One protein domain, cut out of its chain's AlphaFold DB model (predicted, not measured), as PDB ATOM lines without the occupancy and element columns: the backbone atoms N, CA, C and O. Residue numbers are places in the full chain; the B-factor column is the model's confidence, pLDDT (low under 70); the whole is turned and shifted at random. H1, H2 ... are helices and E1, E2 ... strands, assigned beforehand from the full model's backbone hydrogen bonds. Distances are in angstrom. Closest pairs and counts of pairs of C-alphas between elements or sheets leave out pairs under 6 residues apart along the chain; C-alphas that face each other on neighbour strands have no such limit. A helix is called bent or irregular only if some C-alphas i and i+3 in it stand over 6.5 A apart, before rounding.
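Overview. This is residues 30 to 154 of the 266 residues of an uncharacterized protein of Legionella pneumophila subsp. pneumophila (strain Philadelphia 1 / ATCC 33152 / DSM 7513) (UniProt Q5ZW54). Strands E1 to E6 curl into a small, nearly closed barrel that gapes between E2 and E3, and the long bent strand E4 runs on from it into a second, smaller part made by the hairpin of E8 and E9 and the short pair E7 and E10. Helix H1 sits at the far end of the barrel part, and the long link of residues 105 to 121 joins E6 to E7. The printed part has 125 residues, with named elements in the order E1, H1, E2, E3, E4, E5, E6, E7, E8, E9, E10; under half of the residues, 51, are in them, and the class is mostly strand. E1 to E6 with E8 and E9 form one branched sheet, E7 and E10 a two-strand sheet, and the neighbours in both are antiparallel. The whole is compact, with a radius of gyration of the C-alphas of 14.0 A and spans of 43 by 35 by 25 A.

Along the chain. The longest strand, E4, takes residues 71 to 81 and is 27.5 A long, from C-alpha 71 at (37.098, 2.471, -11.161) to C-alpha 81 at (29.504, -10.243, -34.276); it bends by 60 degrees at residue 76. E5 is residues 86 to 91, 16.9 A, and E6 is residues 100 to 104, 13.6 A. E1 is residues 35 to 38, beginning at C-alpha 35 at (37.724, 4.357, -21.105). E2 is residues 48 to 50 and E3 residues 58 to 61. E9 is residues 138 to 141, 10.4 A, and E8 is residues 132 to 135. E7 is residues 122 to 124, and E10 is residues 151 to 153, ending at C-alpha 153 at (27.598, 2.316, -40.375). H1 is residues 44 to 47, neither bent nor irregular, but only just: C-alphas 44 and 47 are 6.2 A apart.

Arrangement. The branched sheet is strongly twisted, and E4 has three neighbours in it. E1, beside residues 71 to 75, and E9, beside residues 77 to 81, lie on one side of E4, with E5 on the other side. N 36 and O 73 of E1 and E4 are 3.0 A apart, within hydrogen-bond range, as are N 80 and O 139 of E4 and E9 at 2.8 A. E4, E5 and E6 are a meander, each strand the antiparallel neighbour of the one before, in two hairpins: N 79 and O 87 are 2.9 A apart, and N 88 and O 102 2.8 A. E3, E4, E5 and E6 make a Greek key, a meander with the strand before it as the antiparallel neighbour of its last strand; N 59 and O 103 of E3 and E6 are 2.8 A apart. Edge strand E2 pairs with E1, N 37 and O 49 being 2.9 A apart. The closest C-alphas of E2 and E3, those of Cys 48 and Gly 60, are 6.7 A apart. Edge strand E8 and E9 are a hairpin, with N 133 and O 140 2.8 A apart. E7 and E10 are antiparallel neighbours, with N 123 and O 152 within hydrogen-bond range at 2.9 A. The closest C-alphas of E4 and E7 are those of Val 80 and Asn 123, 7.5 A apart, while E4 and E10 are apart. H1 is on the branched sheet but only grazes it, with residues 45 to 47; it is too short for any O i to N i+4 pair, and its one O i to N i+3 pair is within range.

Size, cuts and confidence. The C-alphas farthest apart are those of Lys 41 and Glu 128, 43.1 A. The printed part, residues 30 to 154, has no cut. The link from E6 to E7, 17 residues, is the long one. The mean pLDDT of the printed part is 78.0; 30 residues are under 70, among them 42 to 46, 62 to 66 and 105 to 118.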
ATOM      1  N   LEU A  30      33.227   5.661 -36.431       87.19
ATOM      2  CA  LEU A  30      33.105   5.497 -34.994       87.19
ATOM      3  C   LEU A  30      34.305   4.767 -34.408       87.19
ATOM      4  O   LEU A  30      34.872   3.856 -35.008       87.19
ATOM      5  N   TYR A  31      34.602   5.113 -33.160       88.19
ATOM      6  CA  TYR A  31      35.632   4.481 -32.351       88.19
ATOM      7  C   TYR A  31      35.055   4.077 -31.002       88.19
ATOM      8  O   TYR A  31      34.280   4.832 -30.404       88.19
ATOM      9  N   CYS A  32      35.476   2.920 -30.490       88.50
ATOM     10  CA  CYS A  32      35.227   2.599 -29.092       88.50
ATOM     11  C   CYS A  32      35.863   3.668 -28.187       88.50
ATOM     12  O   CYS A  32      36.976   4.126 -28.446       88.50
ATOM     13  N   PRO A  33      35.196   4.062 -27.101       88.69
ATOM     14  CA  PRO A  33      35.778   4.963 -26.125       88.69
ATOM     15  C   PRO A  33      37.080   4.415 -25.547       88.69
ATOM     16  O   PRO A  33      37.222   3.217 -25.322       88.69
ATOM     17  N   ASN A  34      38.016   5.302 -25.211       90.06
ATOM     18  CA  ASN A  34      39.271   4.899 -24.567       90.06
ATOM     19  C   ASN A  34      39.053   4.327 -23.158       90.06
ATOM     20  O   ASN A  34      39.861   3.537 -22.657       90.06
ATOM     21  N   SER A  35      37.994   4.771 -22.475       89.75
ATOM     22  CA  SER A  35      37.724   4.357 -21.105       89.75
ATOM     23  C   SER A  35      36.291   4.598 -20.656       89.75
ATOM     24  O   SER A  35      35.621   5.522 -21.115       89.75
ATOM     25  N   VAL A  36      35.876   3.805 -19.675       89.62
ATOM     26  CA  VAL A  36      34.570   3.886 -19.017       89.62
ATOM     27  C   VAL A  36      34.782   4.000 -17.521       89.62
ATOM     28  O   VAL A  36      35.595   3.279 -16.944       89.62
ATOM     29  N   LYS A  37      34.053   4.909 -16.879       88.38
ATOM     30  CA  LYS A  37      34.078   5.068 -15.428       88.38
ATOM     31  C   LYS A  37      32.872   4.370 -14.819       88.38
ATOM     32  O   LYS A  37      31.751   4.662 -15.228       88.38
ATOM     33  N   CYS A  38      33.100   3.538 -13.808       86.44
ATOM     34  CA  CYS A  38      32.032   2.956 -13.010       86.44
ATOM     35  C   CYS A  38      32.085   3.425 -11.547       86.44
ATOM     36  O   CYS A  38      33.169   3.446 -10.962       86.44
ATOM     37  N   ASP A  39      30.932   3.804 -10.981       84.50
ATOM     38  CA  ASP A  39      30.753   4.367  -9.630       84.50
ATOM     39  C   ASP A  39      29.500   3.773  -8.955       84.50
ATOM     40  O   ASP A  39      28.392   3.853  -9.490       84.50
ATOM     41  N   PHE A  40      29.664   3.176  -7.768       76.38
ATOM     42  CA  PHE A  40      28.565   2.535  -7.031       76.38
ATOM     43  C   PHE A  40      27.674   3.488  -6.242       76.38
ATOM     44  O   PHE A  40      26.641   3.055  -5.729       76.38
ATOM     45  N   LYS A  41      28.027   4.774  -6.162       75.12
ATOM     46  CA  LYS A  41      27.133   5.806  -5.624       75.12
ATOM     47  C   LYS A  41      25.956   6.089  -6.558       75.12
ATOM     48  O   LYS A  41      24.973   6.680  -6.122       75.12
ATOM     49  N   LEU A  42      26.058   5.671  -7.821       64.94
ATOM     50  CA  LEU A  42      25.008   5.788  -8.826       64.94
ATOM     51  C   LEU A  42      24.126   4.523  -8.836       64.94
ATOM     52  O   LEU A  42      24.597   3.398  -8.630       64.94
ATOM     53  N   TYR A  43      22.824   4.699  -9.067       59.47
ATOM     54  CA  TYR A  43      21.847   3.606  -9.109       59.47
ATOM     55  C   TYR A  43      21.503   3.228 -10.559       59.47
ATOM     56  O   TYR A  43      21.517   4.064 -11.455       59.47
ATOM     57  N   GLY A  44      21.179   1.952 -10.797       62.34
ATOM     58  CA  GLY A  44      20.731   1.480 -12.115       62.34
ATOM     59  C   GLY A  44      21.804   1.562 -13.211       62.34
ATOM     60  O   GLY A  44      22.960   1.202 -12.982       62.34
ATOM     61  N   THR A  45      21.407   2.004 -14.405       54.84
ATOM     62  CA  THR A  45      22.252   2.132 -15.609       54.84
ATOM     63  C   THR A  45      23.376   3.143 -15.498       54.84
ATOM     64  O   THR A  45      24.357   3.037 -16.225       54.84
ATOM     65  N   GLU A  46      23.270   4.102 -14.582       60.50
ATOM     66  CA  GLU A  46      24.267   5.162 -14.417       60.50
ATOM     67  C   GLU A  46      25.564   4.666 -13.766       60.50
ATOM     68  O   GLU A  46      26.565   5.381 -13.732       60.50
ATOM     69  N   ARG A  47      25.567   3.422 -13.267       75.75
ATOM     70  CA  ARG A  47      26.721   2.806 -12.600       75.75
ATOM     71  C   ARG A  47      27.971   2.767 -13.449       75.75
ATOM     72  O   ARG A  47      29.044   2.785 -12.866       75.75
ATOM     73  N   CYS A  48      27.849   2.683 -14.770       80.81
ATOM     74  CA  CYS A  48      28.969   2.776 -15.694       80.81
ATOM     75  C   CYS A  48      28.634   3.782 -16.784       80.81
ATOM     76  O   CYS A  48      27.605   3.670 -17.441       80.81
ATOM     77  N   ARG A  49      29.535   4.738 -17.001       80.31
ATOM     78  CA  ARG A  49      29.395   5.766 -18.028       80.31
ATOM     79  C   ARG A  49      30.656   5.863 -18.861       80.31
ATOM     80  O   ARG A  49      31.776   5.884 -18.336       80.31
ATOM     81  N   VAL A  50      30.463   5.943 -20.166       80.00
ATOM     82  CA  VAL A  50      31.539   6.250 -21.098       80.00
ATOM     83  C   VAL A  50      32.080   7.644 -20.787       80.00
ATOM     84  O   VAL A  50      31.308   8.587 -20.614       80.00
ATOM     85  N   MET A  51      33.404   7.769 -20.684       75.31
ATOM     86  CA  MET A  51      34.029   9.088 -20.600       75.31
ATOM     87  C   MET A  51      34.075   9.690 -22.008       75.31
ATOM     88  O   MET A  51      34.421   8.982 -22.951       75.31
ATOM     89  N   ASP A  52      33.702  10.964 -22.142       71.12
ATOM     90  CA  ASP A  52      33.749  11.709 -23.409       71.12
ATOM     91  C   ASP A  52      32.824  11.148 -24.515       71.12
ATOM     92  O   ASP A  52      33.247  10.932 -25.648       71.12
ATOM     93  N   ASN A  53      31.538  10.931 -24.198       74.94
ATOM     94  CA  ASN A  53      30.489  10.510 -25.148       74.94
ATOM     95  C   ASN A  53      29.532  11.670 -25.517       74.94
ATOM     96  O   ASN A  53      28.359  11.624 -25.143       74.94
ATOM     97  N   PRO A  54      29.990  12.728 -26.217       66.75
ATOM     98  CA  PRO A  54      29.180  13.925 -26.483       66.75
ATOM     99  C   PRO A  54      27.954  13.651 -27.362       66.75
ATOM    100  O   PRO A  54      26.998  14.418 -27.340       66.75
ATOM    101  N   SER A  55      27.991  12.574 -28.144       65.50
ATOM    102  CA  SER A  55      26.928  12.191 -29.073       65.50
ATOM    103  C   SER A  55      25.975  11.137 -28.498       65.50
ATOM    104  O   SER A  55      25.078  10.696 -29.209       65.50
ATOM    105  N   GLU A  56      26.176  10.709 -27.243       74.31
ATOM    106  CA  GLU A  56      25.350   9.693 -26.570       74.31
ATOM    107  C   GLU A  56      25.172   8.403 -27.398       74.31
ATOM    108  O   GLU A  56      24.109   7.785 -27.412       74.31
ATOM    109  N   VAL A  57      26.221   7.996 -28.119       77.38
ATOM    110  CA  VAL A  57      26.198   6.872 -29.077       77.38
ATOM    111  C   VAL A  57      26.345   5.529 -28.365       77.38
ATOM    112  O   VAL A  57      25.719   4.533 -28.718       77.38
ATOM    113  N   TRP A  58      27.209   5.494 -27.357       80.81
ATOM    114  CA  TRP A  58      27.551   4.273 -26.638       80.81
ATOM    115  C   TRP A  58      26.572   3.978 -25.501       80.81
ATOM    116  O   TRP A  58      26.235   4.874 -24.726       80.81
ATOM    117  N   GLY A  59      26.151   2.714 -25.414       72.75
ATOM    118  CA  GLY A  59      25.197   2.190 -24.442       72.75
ATOM    119  C   GLY A  59      25.826   1.743 -23.119       72.75
ATOM    120  O   GLY A  59      26.991   2.010 -22.828       72.75
ATOM    121  N   GLY A  60      25.017   1.084 -22.287       69.06
ATOM    122  CA  GLY A  60      25.409   0.603 -20.961       69.06
ATOM    123  C   GLY A  60      26.055  -0.787 -20.955       69.06
ATOM    124  O   GLY A  60      26.196  -1.445 -21.982       69.06
ATOM    125  N   TYR A  61      26.437  -1.238 -19.760       70.62
ATOM    126  CA  TYR A  61      26.975  -2.580 -19.527       70.62
ATOM    127  C   TYR A  61      25.911  -3.670 -19.726       70.62
ATOM    128  O   TYR A  61      24.855  -3.623 -19.089       70.62
ATOM    129  N   THR A  62      26.212  -4.688 -20.537       64.94
ATOM    130  CA  THR A  62      25.320  -5.840 -20.743       64.94
ATOM    131  C   THR A  62      25.421  -6.834 -19.585       64.94
ATOM    132  O   THR A  62      26.504  -7.315 -19.245       64.94
ATOM    133  N   PHE A  63      24.284  -7.180 -18.977       55.78
ATOM    134  CA  PHE A  63      24.216  -8.039 -17.791       55.78
ATOM    135  C   PHE A  63      24.552  -9.505 -18.123       55.78
ATOM    136  O   PHE A  63      23.679 -10.296 -18.458       55.78
ATOM    137  N   SER A  64      25.828  -9.878 -18.026       51.41
ATOM    138  CA  SER A  64      26.287 -11.272 -17.902       51.41
ATOM    139  C   SER A  64      27.777 -11.296 -17.545       51.41
ATOM    140  O   SER A  64      28.644 -11.474 -18.392       51.41
ATOM    141  N   GLY A  65      28.114 -11.066 -16.276       56.44
ATOM    142  CA  GLY A  65      29.525 -10.978 -15.910       56.44
ATOM    143  C   GLY A  65      29.804 -10.913 -14.413       56.44
ATOM    144  O   GLY A  65      28.874 -10.845 -13.604       56.44
ATOM    145  N   PRO A  66      31.096 -10.974 -14.037       58.88
ATOM    146  CA  PRO A  66      31.540 -10.925 -12.651       58.88
ATOM    147  C   PRO A  66      31.105  -9.627 -11.964       58.88
ATOM    148  O   PRO A  66      30.726  -8.646 -12.603       58.88
ATOM    149  N   LYS A  67      31.189  -9.615 -10.628       71.25
ATOM    150  CA  LYS A  67      30.907  -8.428  -9.816       71.25
ATOM    151  C   LYS A  67      31.738  -7.251 -10.334       71.25
ATOM    152  O   LYS A  67      32.965  -7.284 -10.268       71.25
ATOM    153  N   LEU A  68      31.049  -6.229 -10.836       77.50
ATOM    154  CA  LEU A  68      31.659  -4.976 -11.254       77.50
ATOM    155  C   LEU A  68      32.460  -4.387 -10.078       77.50
ATOM    156  O   LEU A  68      32.040  -4.487  -8.923       77.50
ATOM    157  N   LEU A  69      33.607  -3.782 -10.363       84.19
ATOM    158  CA  LEU A  69      34.391  -3.000  -9.405       84.19
ATOM    159  C   LEU A  69      34.305  -1.510  -9.753       84.19
ATOM    160  O   LEU A  69      34.201  -1.158 -10.929       84.19
ATOM    161  N   GLU A  70      34.362  -0.643  -8.743       87.50
ATOM    162  CA  GLU A  70      34.460   0.806  -8.938       87.50
ATOM    163  C   GLU A  70      35.825   1.154  -9.542       87.50
ATOM    164  O   GLU A  70      36.851   0.607  -9.128       87.50
ATOM    165  N   GLY A  71      35.851   2.052 -10.527       89.44
ATOM    166  CA  GLY A  71      37.098   2.471 -11.161       89.44
ATOM    167  C   GLY A  71      36.957   2.920 -12.611       89.44
ATOM    168  O   GLY A  71      35.856   3.104 -13.131       89.44
ATOM    169  N   ILE A  72      38.106   3.120 -13.260       90.88
ATOM    170  CA  ILE A  72      38.203   3.504 -14.672       90.88
ATOM    171  C   ILE A  72      38.687   2.296 -15.468       90.88
ATOM    172  O   ILE A  72      39.860   1.933 -15.411       90.88
ATOM    173  N   TYR A  73      37.781   1.706 -16.234       91.06
ATOM    174  CA  TYR A  73      38.067   0.616 -17.150       91.06
ATOM    175  C   TYR A  73      38.696   1.174 -18.424       91.06
ATOM    176  O   TYR A  73      38.270   2.213 -18.935       91.06
ATOM    177  N   LYS A  74      39.715   0.490 -18.939       92.00
ATOM    178  CA  LYS A  74      40.445   0.865 -20.152       92.00
ATOM    179  C   LYS A  74      40.054  -0.031 -21.312       92.00
ATOM    180  O   LYS A  74      39.811  -1.223 -21.115       92.00
ATOM    181  N   PHE A  75      39.969   0.572 -22.496       91.75
ATOM    182  CA  PHE A  75      39.704  -0.150 -23.731       91.75
ATOM    183  C   PHE A  75      40.722  -1.272 -23.903       91.75
ATOM    184  O   PHE A  75      41.917  -1.084 -23.664       91.75
ATOM    185  N   LYS A  76      40.232  -2.444 -24.298       90.62
ATOM    186  CA  LYS A  76      41.084  -3.590 -24.599       90.62
ATOM    187  C   LYS A  76      40.971  -4.003 -26.048       90.62
ATOM    188  O   LYS A  76      41.985  -4.192 -26.700       90.62
ATOM    189  N   ARG A  77      39.741  -4.198 -26.510       91.12
ATOM    190  CA  ARG A  77      39.444  -4.595 -27.882       91.12
ATOM    191  C   ARG A  77      37.990  -4.307 -28.203       91.12
ATOM    192  O   ARG A  77      37.165  -4.151 -27.305       91.12
ATOM    193  N   VAL A  78      37.679  -4.307 -29.485       91.38
ATOM    194  CA  VAL A  78      36.316  -4.298 -30.005       91.38
ATOM    195  C   VAL A  78      36.073  -5.574 -30.790       91.38
ATOM    196  O   VAL A  78      36.979  -6.085 -31.449       91.38
ATOM    197  N   GLU A  79      34.863  -6.096 -30.673       90.75
ATOM    198  CA  GLU A  79      34.373  -7.268 -31.383       90.75
ATOM    199  C   GLU A  79      33.135  -6.870 -32.186       90.75
ATOM    200  O   GLU A  79      32.269  -6.158 -31.681       90.75
ATOM    201  N   VAL A  80      33.043  -7.334 -33.428       87.38
ATOM    202  CA  VAL A  80      31.846  -7.215 -34.264       87.38
ATOM    203  C   VAL A  80      31.344  -8.626 -34.533       87.38
ATOM    204  O   VAL A  80      32.076  -9.447 -35.090       87.38
ATOM    205  N   SER A  81      30.122  -8.924 -34.089       80.62
ATOM    206  CA  SER A  81      29.504 -10.243 -34.276       80.62
ATOM    207  C   SER A  81      29.081 -10.483 -35.733       80.62
ATOM    208  O   SER A  81      29.029  -9.552 -36.533       80.62
ATOM    209  N   ALA A  82      28.696 -11.720 -36.073       73.69
ATOM    210  CA  ALA A  82      28.077 -12.037 -37.368       73.69
ATOM    211  C   ALA A  82      26.800 -11.216 -37.645       73.69
ATOM    212  O   ALA A  82      26.483 -10.918 -38.792       73.69
ATOM    213  N   GLU A  83      26.091 -10.808 -36.590       73.31
ATOM    214  CA  GLU A  83      24.928  -9.916 -36.676       73.31
ATOM    215  C   GLU A  83      25.320  -8.434 -36.802       73.31
ATOM    216  O   GLU A  83      24.457  -7.565 -36.691       73.31
ATOM    217  N   LYS A  84      26.612  -8.134 -36.998       79.12
ATOM    218  CA  LYS A  84      27.162  -6.777 -37.146       79.12
ATOM    219  C   LYS A  84      26.893  -5.872 -35.944       79.12
ATOM    220  O   LYS A  84      26.765  -4.657 -36.077       79.12
ATOM    221  N   ARG A  85      26.825  -6.471 -34.747       80.25
ATOM    222  CA  ARG A  85      26.675  -5.749 -33.476       80.25
ATOM    223  C   ARG A  85      28.056  -5.469 -32.878       80.25
ATOM    224  O   ARG A  85      28.743  -6.432 -32.522       80.25
ATOM    225  N   PRO A  86      28.474  -4.197 -32.757       86.00
ATOM    226  CA  PRO A  86      29.755  -3.857 -32.154       86.00
ATOM    227  C   PRO A  86      29.678  -3.922 -30.622       86.00
ATOM    228  O   PRO A  86      28.786  -3.341 -29.996       86.00
ATOM    229  N   VAL A  87      30.650  -4.597 -30.010       88.38
ATOM    230  CA  VAL A  87      30.842  -4.677 -28.558       88.38
ATOM    231  C   VAL A  87      32.274  -4.279 -28.218       88.38
ATOM    232  O   VAL A  87      33.239  -4.934 -28.612       88.38
ATOM    233  N   CYS A  88      32.418  -3.209 -27.448       89.00
ATOM    234  CA  CYS A  88      33.683  -2.763 -26.887       89.00
ATOM    235  C   CYS A  88      33.934  -3.477 -25.550       89.00
ATOM    236  O   CYS A  88      33.092  -3.456 -24.650       89.00
ATOM    237  N   LYS A  89      35.113  -4.083 -25.412       90.38
ATOM    238  CA  LYS A  89      35.558  -4.817 -24.225       90.38
ATOM    239  C   LYS A  89      36.537  -3.965 -23.424       90.38
ATOM    240  O   LYS A  89      37.518  -3.457 -23.980       90.38
ATOM    241  N   TYR A  90      36.322  -3.869 -22.115       90.25
ATOM    242  CA  TYR A  90      37.169  -3.079 -21.221       90.25
ATOM    243  C   TYR A  90      37.642  -3.869 -20.007       90.25
ATOM    244  O   TYR A  90      36.936  -4.725 -19.486       90.25
ATOM    245  N   TYR A  91      38.821  -3.522 -19.497       89.62
ATOM    246  CA  TYR A  91      39.385  -4.109 -18.284       89.62
ATOM    247  C   TYR A  91      39.788  -3.018 -17.298       89.62
ATOM    248  O   TYR A  91      40.322  -1.981 -17.689       89.62
ATOM    249  N   LEU A  92      39.566  -3.257 -16.006       89.06
ATOM    250  CA  LEU A  92      40.140  -2.413 -14.956       89.06
ATOM    251  C   LEU A  92      41.634  -2.723 -14.761       89.06
ATOM    252  O   LEU A  92      42.430  -1.834 -14.474       89.06
ATOM    253  N   ASN A  93      42.009  -3.993 -14.924       83.44
ATOM    254  CA  ASN A  93      43.384  -4.485 -14.953       83.44
ATOM    255  C   ASN A  93      43.452  -5.806 -15.740       83.44
ATOM    256  O   ASN A  93      42.444  -6.501 -15.873       83.44
ATOM    257  N   ASP A  94      44.648  -6.184 -16.200       76.75
ATOM    258  CA  ASP A  94      44.866  -7.392 -17.018       76.75
ATOM    259  C   ASP A  94      44.590  -8.721 -16.283       76.75
ATOM    260  O   ASP A  94      44.644  -9.784 -16.894       76.75
ATOM    261  N   LYS A  95      44.315  -8.692 -14.969       75.56
ATOM    262  CA  LYS A  95      44.088  -9.885 -14.136       75.56
ATOM    263  C   LYS A  95      42.607 -10.174 -13.866       75.56
ATOM    264  O   LYS A  95      42.303 -11.136 -13.163       75.56
ATOM    265  N   GLN A  96      41.680  -9.359 -14.370       81.75
ATOM    266  CA  GLN A  96      40.248  -9.590 -14.172       81.75
ATOM    267  C   GLN A  96      39.779 -10.820 -14.982       81.75
ATOM    268  O   GLN A  96      40.203 -10.985 -16.125       81.75
ATOM    269  N   PRO A  97      38.886 -11.674 -14.441       75.50
ATOM    270  CA  PRO A  97      38.478 -12.915 -15.112       75.50
ATOM    271  C   PRO A  97      37.662 -12.704 -16.395       75.50
ATOM    272  O   PRO A  97      37.678 -13.565 -17.268       75.50
ATOM    273  N   ALA A  98      36.952 -11.582 -16.522       84.00
ATOM    274  CA  ALA A  98      36.172 -11.251 -17.712       84.00
ATOM    275  C   ALA A  98      36.135  -9.730 -17.936       84.00
ATOM    276  O   ALA A  98      36.181  -8.987 -16.947       84.00
ATOM    277  N   PRO A  99      36.053  -9.269 -19.197       85.69
ATOM    278  CA  PRO A  99      35.924  -7.854 -19.516       85.69
ATOM    279  C   PRO A  99      34.547  -7.297 -19.142       85.69
ATOM    280  O   PRO A  99      33.575  -8.028 -18.967       85.69
ATOM    281  N   LEU A 100      34.485  -5.973 -19.054       87.12
ATOM    282  CA  LEU A 100      33.256  -5.200 -19.126       87.12
ATOM    283  C   LEU A 100      32.855  -5.041 -20.596       87.12
ATOM    284  O   LEU A 100      33.646  -4.538 -21.396       87.12
ATOM    285  N   ASP A 101      31.625  -5.416 -20.918       87.00
ATOM    286  CA  ASP A 101      31.071  -5.337 -22.266       87.00
ATOM    287  C   ASP A 101      30.180  -4.106 -22.401       87.00
ATOM    288  O   ASP A 101      29.247  -3.929 -21.617       87.00
ATOM    289  N   ILE A 102      30.465  -3.260 -23.390       83.62
ATOM    290  CA  ILE A 102      29.667  -2.074 -23.711       83.62
ATOM    291  C   ILE A 102      29.396  -2.057 -25.206       83.62
ATOM    292  O   ILE A 102      30.328  -2.089 -26.009       83.62
ATOM    293  N   SER A 103      28.125  -1.994 -25.579       82.12
ATOM    294  CA  SER A 103      27.675  -1.962 -26.969       82.12
ATOM    295  C   SER A 103      27.219  -0.566 -27.387       82.12
ATOM    296  O   SER A 103      27.002   0.319 -26.557       82.12
ATOM    297  N   LEU A 104      27.077  -0.356 -28.694       80.06
ATOM    298  CA  LEU A 104      26.398   0.821 -29.231       80.06
ATOM    299  C   LEU A 104      24.902   0.706 -28.897       80.06
ATOM    300  O   LEU A 104      24.267  -0.260 -29.305       80.06
ATOM    301  N   ASN A 105      24.406   1.640 -28.076       66.00
ATOM    302  CA  ASN A 105      23.051   1.730 -27.505       66.00
ATOM    303  C   ASN A 105      22.192   0.449 -27.560       66.00
ATOM    304  O   ASN A 105      21.316   0.288 -28.409       66.00
ATOM    305  N   ASP A 106      22.458  -0.421 -26.579       58.34
ATOM    306  CA  ASP A 106      21.875  -1.749 -26.379       58.34
ATOM    307  C   ASP A 106      20.333  -1.793 -26.511       58.34
ATOM    308  O   ASP A 106      19.625  -1.319 -25.615       58.34
ATOM    309  N   PRO A 107      19.783  -2.433 -27.562       48.91
ATOM    310  CA  PRO A 107      18.338  -2.591 -27.726       48.91
ATOM    311  C   PRO A 107      17.697  -3.497 -26.658       48.91
ATOM    312  O   PRO A 107      16.476  -3.469 -26.504       48.91
ATOM    313  N   ASN A 108      18.492  -4.277 -25.915       45.19
ATOM    314  CA  ASN A 108      18.033  -5.225 -24.895       45.19
ATOM    315  C   ASN A 108      18.198  -4.714 -23.456       45.19
ATOM    316  O   ASN A 108      17.863  -5.428 -22.506       45.19
ATOM    317  N   SER A 109      18.689  -3.487 -23.264       49.19
ATOM    318  CA  SER A 109      18.768  -2.888 -21.937       49.19
ATOM    319  C   SER A 109      17.352  -2.645 -21.399       49.19
ATOM    320  O   SER A 109      16.631  -1.767 -21.871       49.19
ATOM    321  N   ASN A 110      16.960  -3.393 -20.362       43.22
ATOM    322  CA  ASN A 110      15.722  -3.179 -19.590       43.22
ATOM    323  C   ASN A 110      15.707  -1.848 -18.817       43.22
ATOM    324  O   ASN A 110      14.763  -1.561 -18.079       43.22
ATOM    325  N   TYR A 111      16.762  -1.050 -18.935       46.81
ATOM    326  CA  TYR A 111      16.844   0.243 -18.297       46.81
ATOM    327  C   TYR A 111      16.440   1.329 -19.289       46.81
ATOM    328  O   TYR A 111      16.977   1.358 -20.400       46.81
ATOM    329  N   PRO A 112      15.529   2.230 -18.891       39.91
ATOM    330  CA  PRO A 112      15.097   3.335 -19.720       39.91
ATOM    331  C   PRO A 112      16.241   4.340 -19.799       39.91
ATOM    332  O   PRO A 112      16.311   5.293 -19.030       39.91
ATOM    333  N   THR A 113      17.171   4.141 -20.723       47.16
ATOM    334  CA  THR A 113      17.819   5.306 -21.296       47.16
ATOM    335  C   THR A 113      16.752   5.939 -22.179       47.16
ATOM    336  O   THR A 113      16.138   5.279 -23.013       47.16
ATOM    337  N   THR A 114      16.466   7.220 -21.983       48.56
ATOM    338  CA  THR A 114      15.596   8.039 -22.848       48.56
ATOM    339  C   THR A 114      16.161   8.195 -24.270       48.56
ATOM    340  O   THR A 114      15.835   9.143 -24.978       48.56
ATOM    341  N   THR A 115      17.056   7.297 -24.679       52.03
ATOM    342  CA  THR A 115      17.769   7.295 -25.940       52.03
ATOM    343  C   THR A 115      17.102   6.311 -26.887       52.03
ATOM    344  O   THR A 115      16.970   5.117 -26.626       52.03
ATOM    345  N   THR A 116      16.669   6.863 -28.011       57.06
ATOM    346  CA  THR A 116      16.338   6.186 -29.259       57.06
ATOM    347  C   THR A 116      17.212   4.941 -29.481       57.06
ATOM    348  O   THR A 116      18.440   5.042 -29.425       57.06
ATOM    349  N   ARG A 117      16.601   3.772 -29.726       63.94
ATOM    350  CA  ARG A 117      17.342   2.548 -30.071       63.94
ATOM    351  C   ARG A 117      17.996   2.729 -31.438       63.94
ATOM    352  O   ARG A 117      17.339   3.153 -32.382       63.94
ATOM    353  N   TYR A 118      19.275   2.385 -31.545       69.44
ATOM    354  CA  TYR A 118      19.982   2.367 -32.821       69.44
ATOM    355  C   TYR A 118      19.956   0.931 -33.325       69.44
ATOM    356  O   TYR A 118      20.428   0.024 -32.641       69.44
ATOM    357  N   ILE A 119      19.348   0.721 -34.489       73.00
ATOM    358  CA  ILE A 119      19.177  -0.618 -35.078       73.00
ATOM    359  C   ILE A 119      20.097  -0.784 -36.301       73.00
ATOM    360  O   ILE A 119      20.080  -1.815 -36.965       73.00
ATOM    361  N   ASN A 120      20.948   0.209 -36.569       79.56
ATOM    362  CA  ASN A 120      21.906   0.137 -37.657       79.56
ATOM    363  C   ASN A 120      22.913  -0.998 -37.473       79.56
ATOM    364  O   ASN A 120      23.349  -1.312 -36.360       79.56
ATOM    365  N   LYS A 121      23.328  -1.562 -38.599       86.19
ATOM    366  CA  LYS A 121      24.443  -2.496 -38.692       86.19
ATOM    367  C   LYS A 121      25.754  -1.741 -38.882       86.19
ATOM    368  O   LYS A 121      25.792  -0.664 -39.473       86.19
ATOM    369  N   PHE A 122      26.841  -2.341 -38.401       88.00
ATOM    370  CA  PHE A 122      28.178  -1.758 -38.477       88.00
ATOM    371  C   PHE A 122      29.192  -2.737 -39.053       88.00
ATOM    372  O   PHE A 122      29.200  -3.918 -38.701       88.00
ATOM    373  N   ASN A 123      30.103  -2.220 -39.873       88.56
ATOM    374  CA  ASN A 123      31.230  -2.974 -40.399       88.56
ATOM    375  C   ASN A 123      32.566  -2.417 -39.886       88.56
ATOM    376  O   ASN A 123      32.705  -1.213 -39.653       88.56
ATOM    377  N   PRO A 124      33.581  -3.280 -39.746       89.69
ATOM    378  CA  PRO A 124      34.973  -2.865 -39.635       89.69
ATOM    379  C   PRO A 124      35.387  -1.992 -40.820       89.69
ATOM    380  O   PRO A 124      35.228  -2.392 -41.973       89.69
ATOM    381  N   PHE A 125      35.960  -0.821 -40.546       90.38
ATOM    382  CA  PHE A 125      36.566   0.000 -41.588       90.38
ATOM    383  C   PHE A 125      37.974  -0.526 -41.888       90.38
ATOM    384  O   PHE A 125      38.838  -0.533 -41.011       90.38
ATOM    385  N   LEU A 126      38.190  -1.010 -43.114       86.06
ATOM    386  CA  LEU A 126      39.399  -1.733 -43.530       86.06
ATOM    387  C   LEU A 126      40.359  -0.836 -44.327       86.06
ATOM    388  O   LEU A 126      40.648  -1.096 -45.494       86.06
ATOM    389  N   ALA A 127      40.840   0.241 -43.706       84.44
ATOM    390  CA  ALA A 127      41.877   1.098 -44.282       84.44
ATOM    391  C   ALA A 127      43.296   0.638 -43.902       84.44
ATOM    392  O   ALA A 127      43.489  -0.185 -42.998       84.44
ATOM    393  N   GLU A 128      44.305   1.193 -44.577       81.44
ATOM    394  CA  GLU A 128      45.709   0.992 -44.211       81.44
ATOM    395  C   GLU A 128      45.958   1.435 -42.756       81.44
ATOM    396  O   GLU A 128      45.472   2.475 -42.316       81.44
ATOM    397  N   GLY A 129      46.690   0.621 -41.990       80.69
ATOM    398  CA  GLY A 129      46.972   0.883 -40.571       80.69
ATOM    399  C   GLY A 129      45.879   0.432 -39.594       80.69
ATOM    400  O   GLY A 129      46.068   0.532 -38.380       80.69
ATOM    401  N   THR A 130      44.762  -0.114 -40.082       87.12
ATOM    402  CA  THR A 130      43.738  -0.706 -39.210       87.12
ATOM    403  C   THR A 130      44.156  -2.089 -38.707       87.12
ATOM    404  O   THR A 130      44.921  -2.814 -39.342       87.12
ATOM    405  N   SER A 131      43.692  -2.444 -37.511       91.38
ATOM    406  CA  SER A 131      44.134  -3.627 -36.758       91.38
ATOM    407  C   SER A 131      43.027  -4.673 -36.606       91.38
ATOM    408  O   SER A 131      42.918  -5.351 -35.585       91.38
ATOM    409  N   TRP A 132      42.166  -4.801 -37.612       91.44
ATOM    410  CA  TRP A 132      41.091  -5.784 -37.609       91.44
ATOM    411  C   TRP A 132      41.606  -7.187 -37.947       91.44
ATOM    412  O   TRP A 132      42.374  -7.382 -38.884       91.44
ATOM    413  N   THR A 133      41.173  -8.184 -37.177       89.25
ATOM    414  CA  THR A 133      41.537  -9.597 -37.357       89.25
ATOM    415  C   THR A 133      40.309 -10.487 -37.188       89.25
ATOM    416  O   THR A 133      39.465 -10.214 -36.338       89.25
ATOM    417  N   GLY A 134      40.187 -11.553 -37.976       82.38
ATOM    418  CA  GLY A 134      39.050 -12.477 -37.896       82.38
ATOM    419  C   GLY A 134      38.579 -12.958 -39.265       82.38
ATOM    420  O   GLY A 134      39.200 -12.663 -40.284       82.38
ATOM    421  N   THR A 135      37.489 -13.721 -39.274       68.31
ATOM    422  CA  THR A 135      36.811 -14.199 -40.491       68.31
ATOM    423  C   THR A 135      35.445 -13.521 -40.626       68.31
ATOM    424  O   THR A 135      35.010 -12.797 -39.734       68.31
ATOM    425  N   ASN A 136      34.724 -13.785 -41.719       57.50
ATOM    426  CA  ASN A 136      33.405 -13.191 -41.994       57.50
ATOM    427  C   ASN A 136      32.340 -13.452 -40.904       57.50
ATOM    428  O   ASN A 136      31.299 -12.805 -40.908       57.50
ATOM    429  N   PHE A 137      32.578 -14.390 -39.981       58.47
ATOM    430  CA  PHE A 137      31.664 -14.717 -38.880       58.47
ATOM    431  C   PHE A 137      31.914 -13.893 -37.605       58.47
ATOM    432  O   PHE A 137      31.154 -14.003 -36.642       58.47
ATOM    433  N   GLY A 138      32.966 -13.073 -37.585       78.00
ATOM    434  CA  GLY A 138      33.257 -12.150 -36.498       78.00
ATOM    435  C   GLY A 138      34.649 -11.543 -36.624       78.00
ATOM    436  O   GLY A 138      35.630 -12.247 -36.882       78.00
ATOM    437  N   MET A 139      34.737 -10.231 -36.413       86.75
ATOM    438  CA  MET A 139      36.004  -9.502 -36.422       86.75
ATOM    439  C   MET A 139      36.333  -8.981 -35.029       86.75
ATOM    440  O   MET A 139      35.457  -8.572 -34.269       86.75
ATOM    441  N   SER A 140      37.617  -8.994 -34.698       90.81
ATOM    442  CA  SER A 140      38.157  -8.511 -33.438       90.81
ATOM    443  C   SER A 140      39.355  -7.604 -33.681       90.81
ATOM    444  O   SER A 140      40.191  -7.851 -34.554       90.81
ATOM    445  N   CYS A 141      39.432  -6.542 -32.898       91.25
ATOM    446  CA  CYS A 141      40.561  -5.630 -32.901       91.25
ATOM    447  C   CYS A 141      41.776  -6.270 -32.223       91.25
ATOM    448  O   CYS A 141      41.686  -6.701 -31.072       91.25
ATOM    449  N   SER A 142      42.917  -6.303 -32.913       89.31
ATOM    450  CA  SER A 142      44.193  -6.770 -32.356       89.31
ATOM    451  C   SER A 142      44.978  -5.669 -31.631       89.31
ATOM    452  O   SER A 142      45.945  -5.966 -30.929       89.31
ATOM    453  N   SER A 143      44.554  -4.406 -31.759       89.31
ATOM    454  CA  SER A 143      45.152  -3.259 -31.073       89.31
ATOM    455  C   SER A 143      44.456  -2.953 -29.746       89.31
ATOM    456  O   SER A 143      43.244  -3.094 -29.617       89.31
ATOM    457  N   ASN A 144      45.222  -2.456 -28.773       85.69
ATOM    458  CA  ASN A 144      44.672  -1.900 -27.531       85.69
ATOM    459  C   ASN A 144      44.403  -0.381 -27.642       85.69
ATOM    460  O   ASN A 144      44.076   0.246 -26.639       85.69
ATOM    461  N   ASP A 145      44.582   0.222 -28.822       89.81
ATOM    462  CA  ASP A 145      44.176   1.602 -29.110       89.81
ATOM    463  C   ASP A 145      42.903   1.563 -29.970       89.81
ATOM    464  O   ASP A 145      42.941   1.009 -31.076       89.81
ATOM    465  N   PRO A 146      41.772   2.120 -29.498       87.31
ATOM    466  CA  PRO A 146      40.524   2.049 -30.242       87.31
ATOM    467  C   PRO A 146      40.581   2.785 -31.583       87.31
ATOM    468  O   PRO A 146      39.809   2.445 -32.477       87.31
ATOM    469  N   LYS A 147      41.507   3.736 -31.768       88.50
ATOM    470  CA  LYS A 147      41.679   4.452 -33.042       88.50
ATOM    471  C   LYS A 147      42.146   3.553 -34.181       88.50
ATOM    472  O   LYS A 147      41.879   3.851 -35.338       88.50
ATOM    473  N   HIS A 148      42.808   2.439 -33.879       90.62
ATOM    474  CA  HIS A 148      43.227   1.481 -34.904       90.62
ATOM    475  C   HIS A 148      42.116   0.510 -35.313       90.62
ATOM    476  O   HIS A 148      42.331  -0.321 -36.197       90.62
ATOM    477  N   CYS A 149      40.942   0.589 -34.683       90.81
ATOM    478  CA  CYS A 149      39.802  -0.273 -34.984       90.81
ATOM    479  C   CYS A 149      38.526   0.545 -35.225       90.81
ATOM    480  O   CYS A 149      37.549   0.402 -34.484       90.81
ATOM    481  N   PRO A 150      38.547   1.409 -36.256       91.19
ATOM    482  CA  PRO A 150      37.387   2.177 -36.681       91.19
ATOM    483  C   PRO A 150      36.260   1.278 -37.190       91.19
ATOM    484  O   PRO A 150      36.494   0.225 -37.794       91.19
ATOM    485  N   LEU A 151      35.035   1.746 -36.980       90.19
ATOM    486  CA  LEU A 151      33.792   1.153 -37.458       90.19
ATOM    487  C   LEU A 151      33.051   2.156 -38.339       90.19
ATOM    488  O   LEU A 151      33.092   3.354 -38.062       90.19
ATOM    489  N   THR A 152      32.325   1.670 -39.336       90.00
ATOM    490  CA  THR A 152      31.396   2.473 -40.137       90.00
ATOM    491  C   THR A 152      30.003   1.865 -40.108       90.00
ATOM    492  O   THR A 152      29.836   0.648 -39.984       90.00
ATOM    493  N   GLU A 153      28.991   2.724 -40.170       88.38
ATOM    494  CA  GLU A 153      27.598   2.316 -40.375       88.38
ATOM    495  C   GLU A 153      27.451   1.686 -41.769       88.38
ATOM    496  O   GLU A 153      28.082   2.137 -42.728       88.38
ATOM    497  N   GLU A 154      26.632   0.642 -41.902       90.06
ATOM    498  CA  GLU A 154      26.249   0.160 -43.230       90.06
ATOM    499  C   GLU A 154      25.470   1.248 -43.991       90.06
ATOM    500  O   GLU A 154      24.764   2.044 -43.369       90.06
TER     501      GLU A 154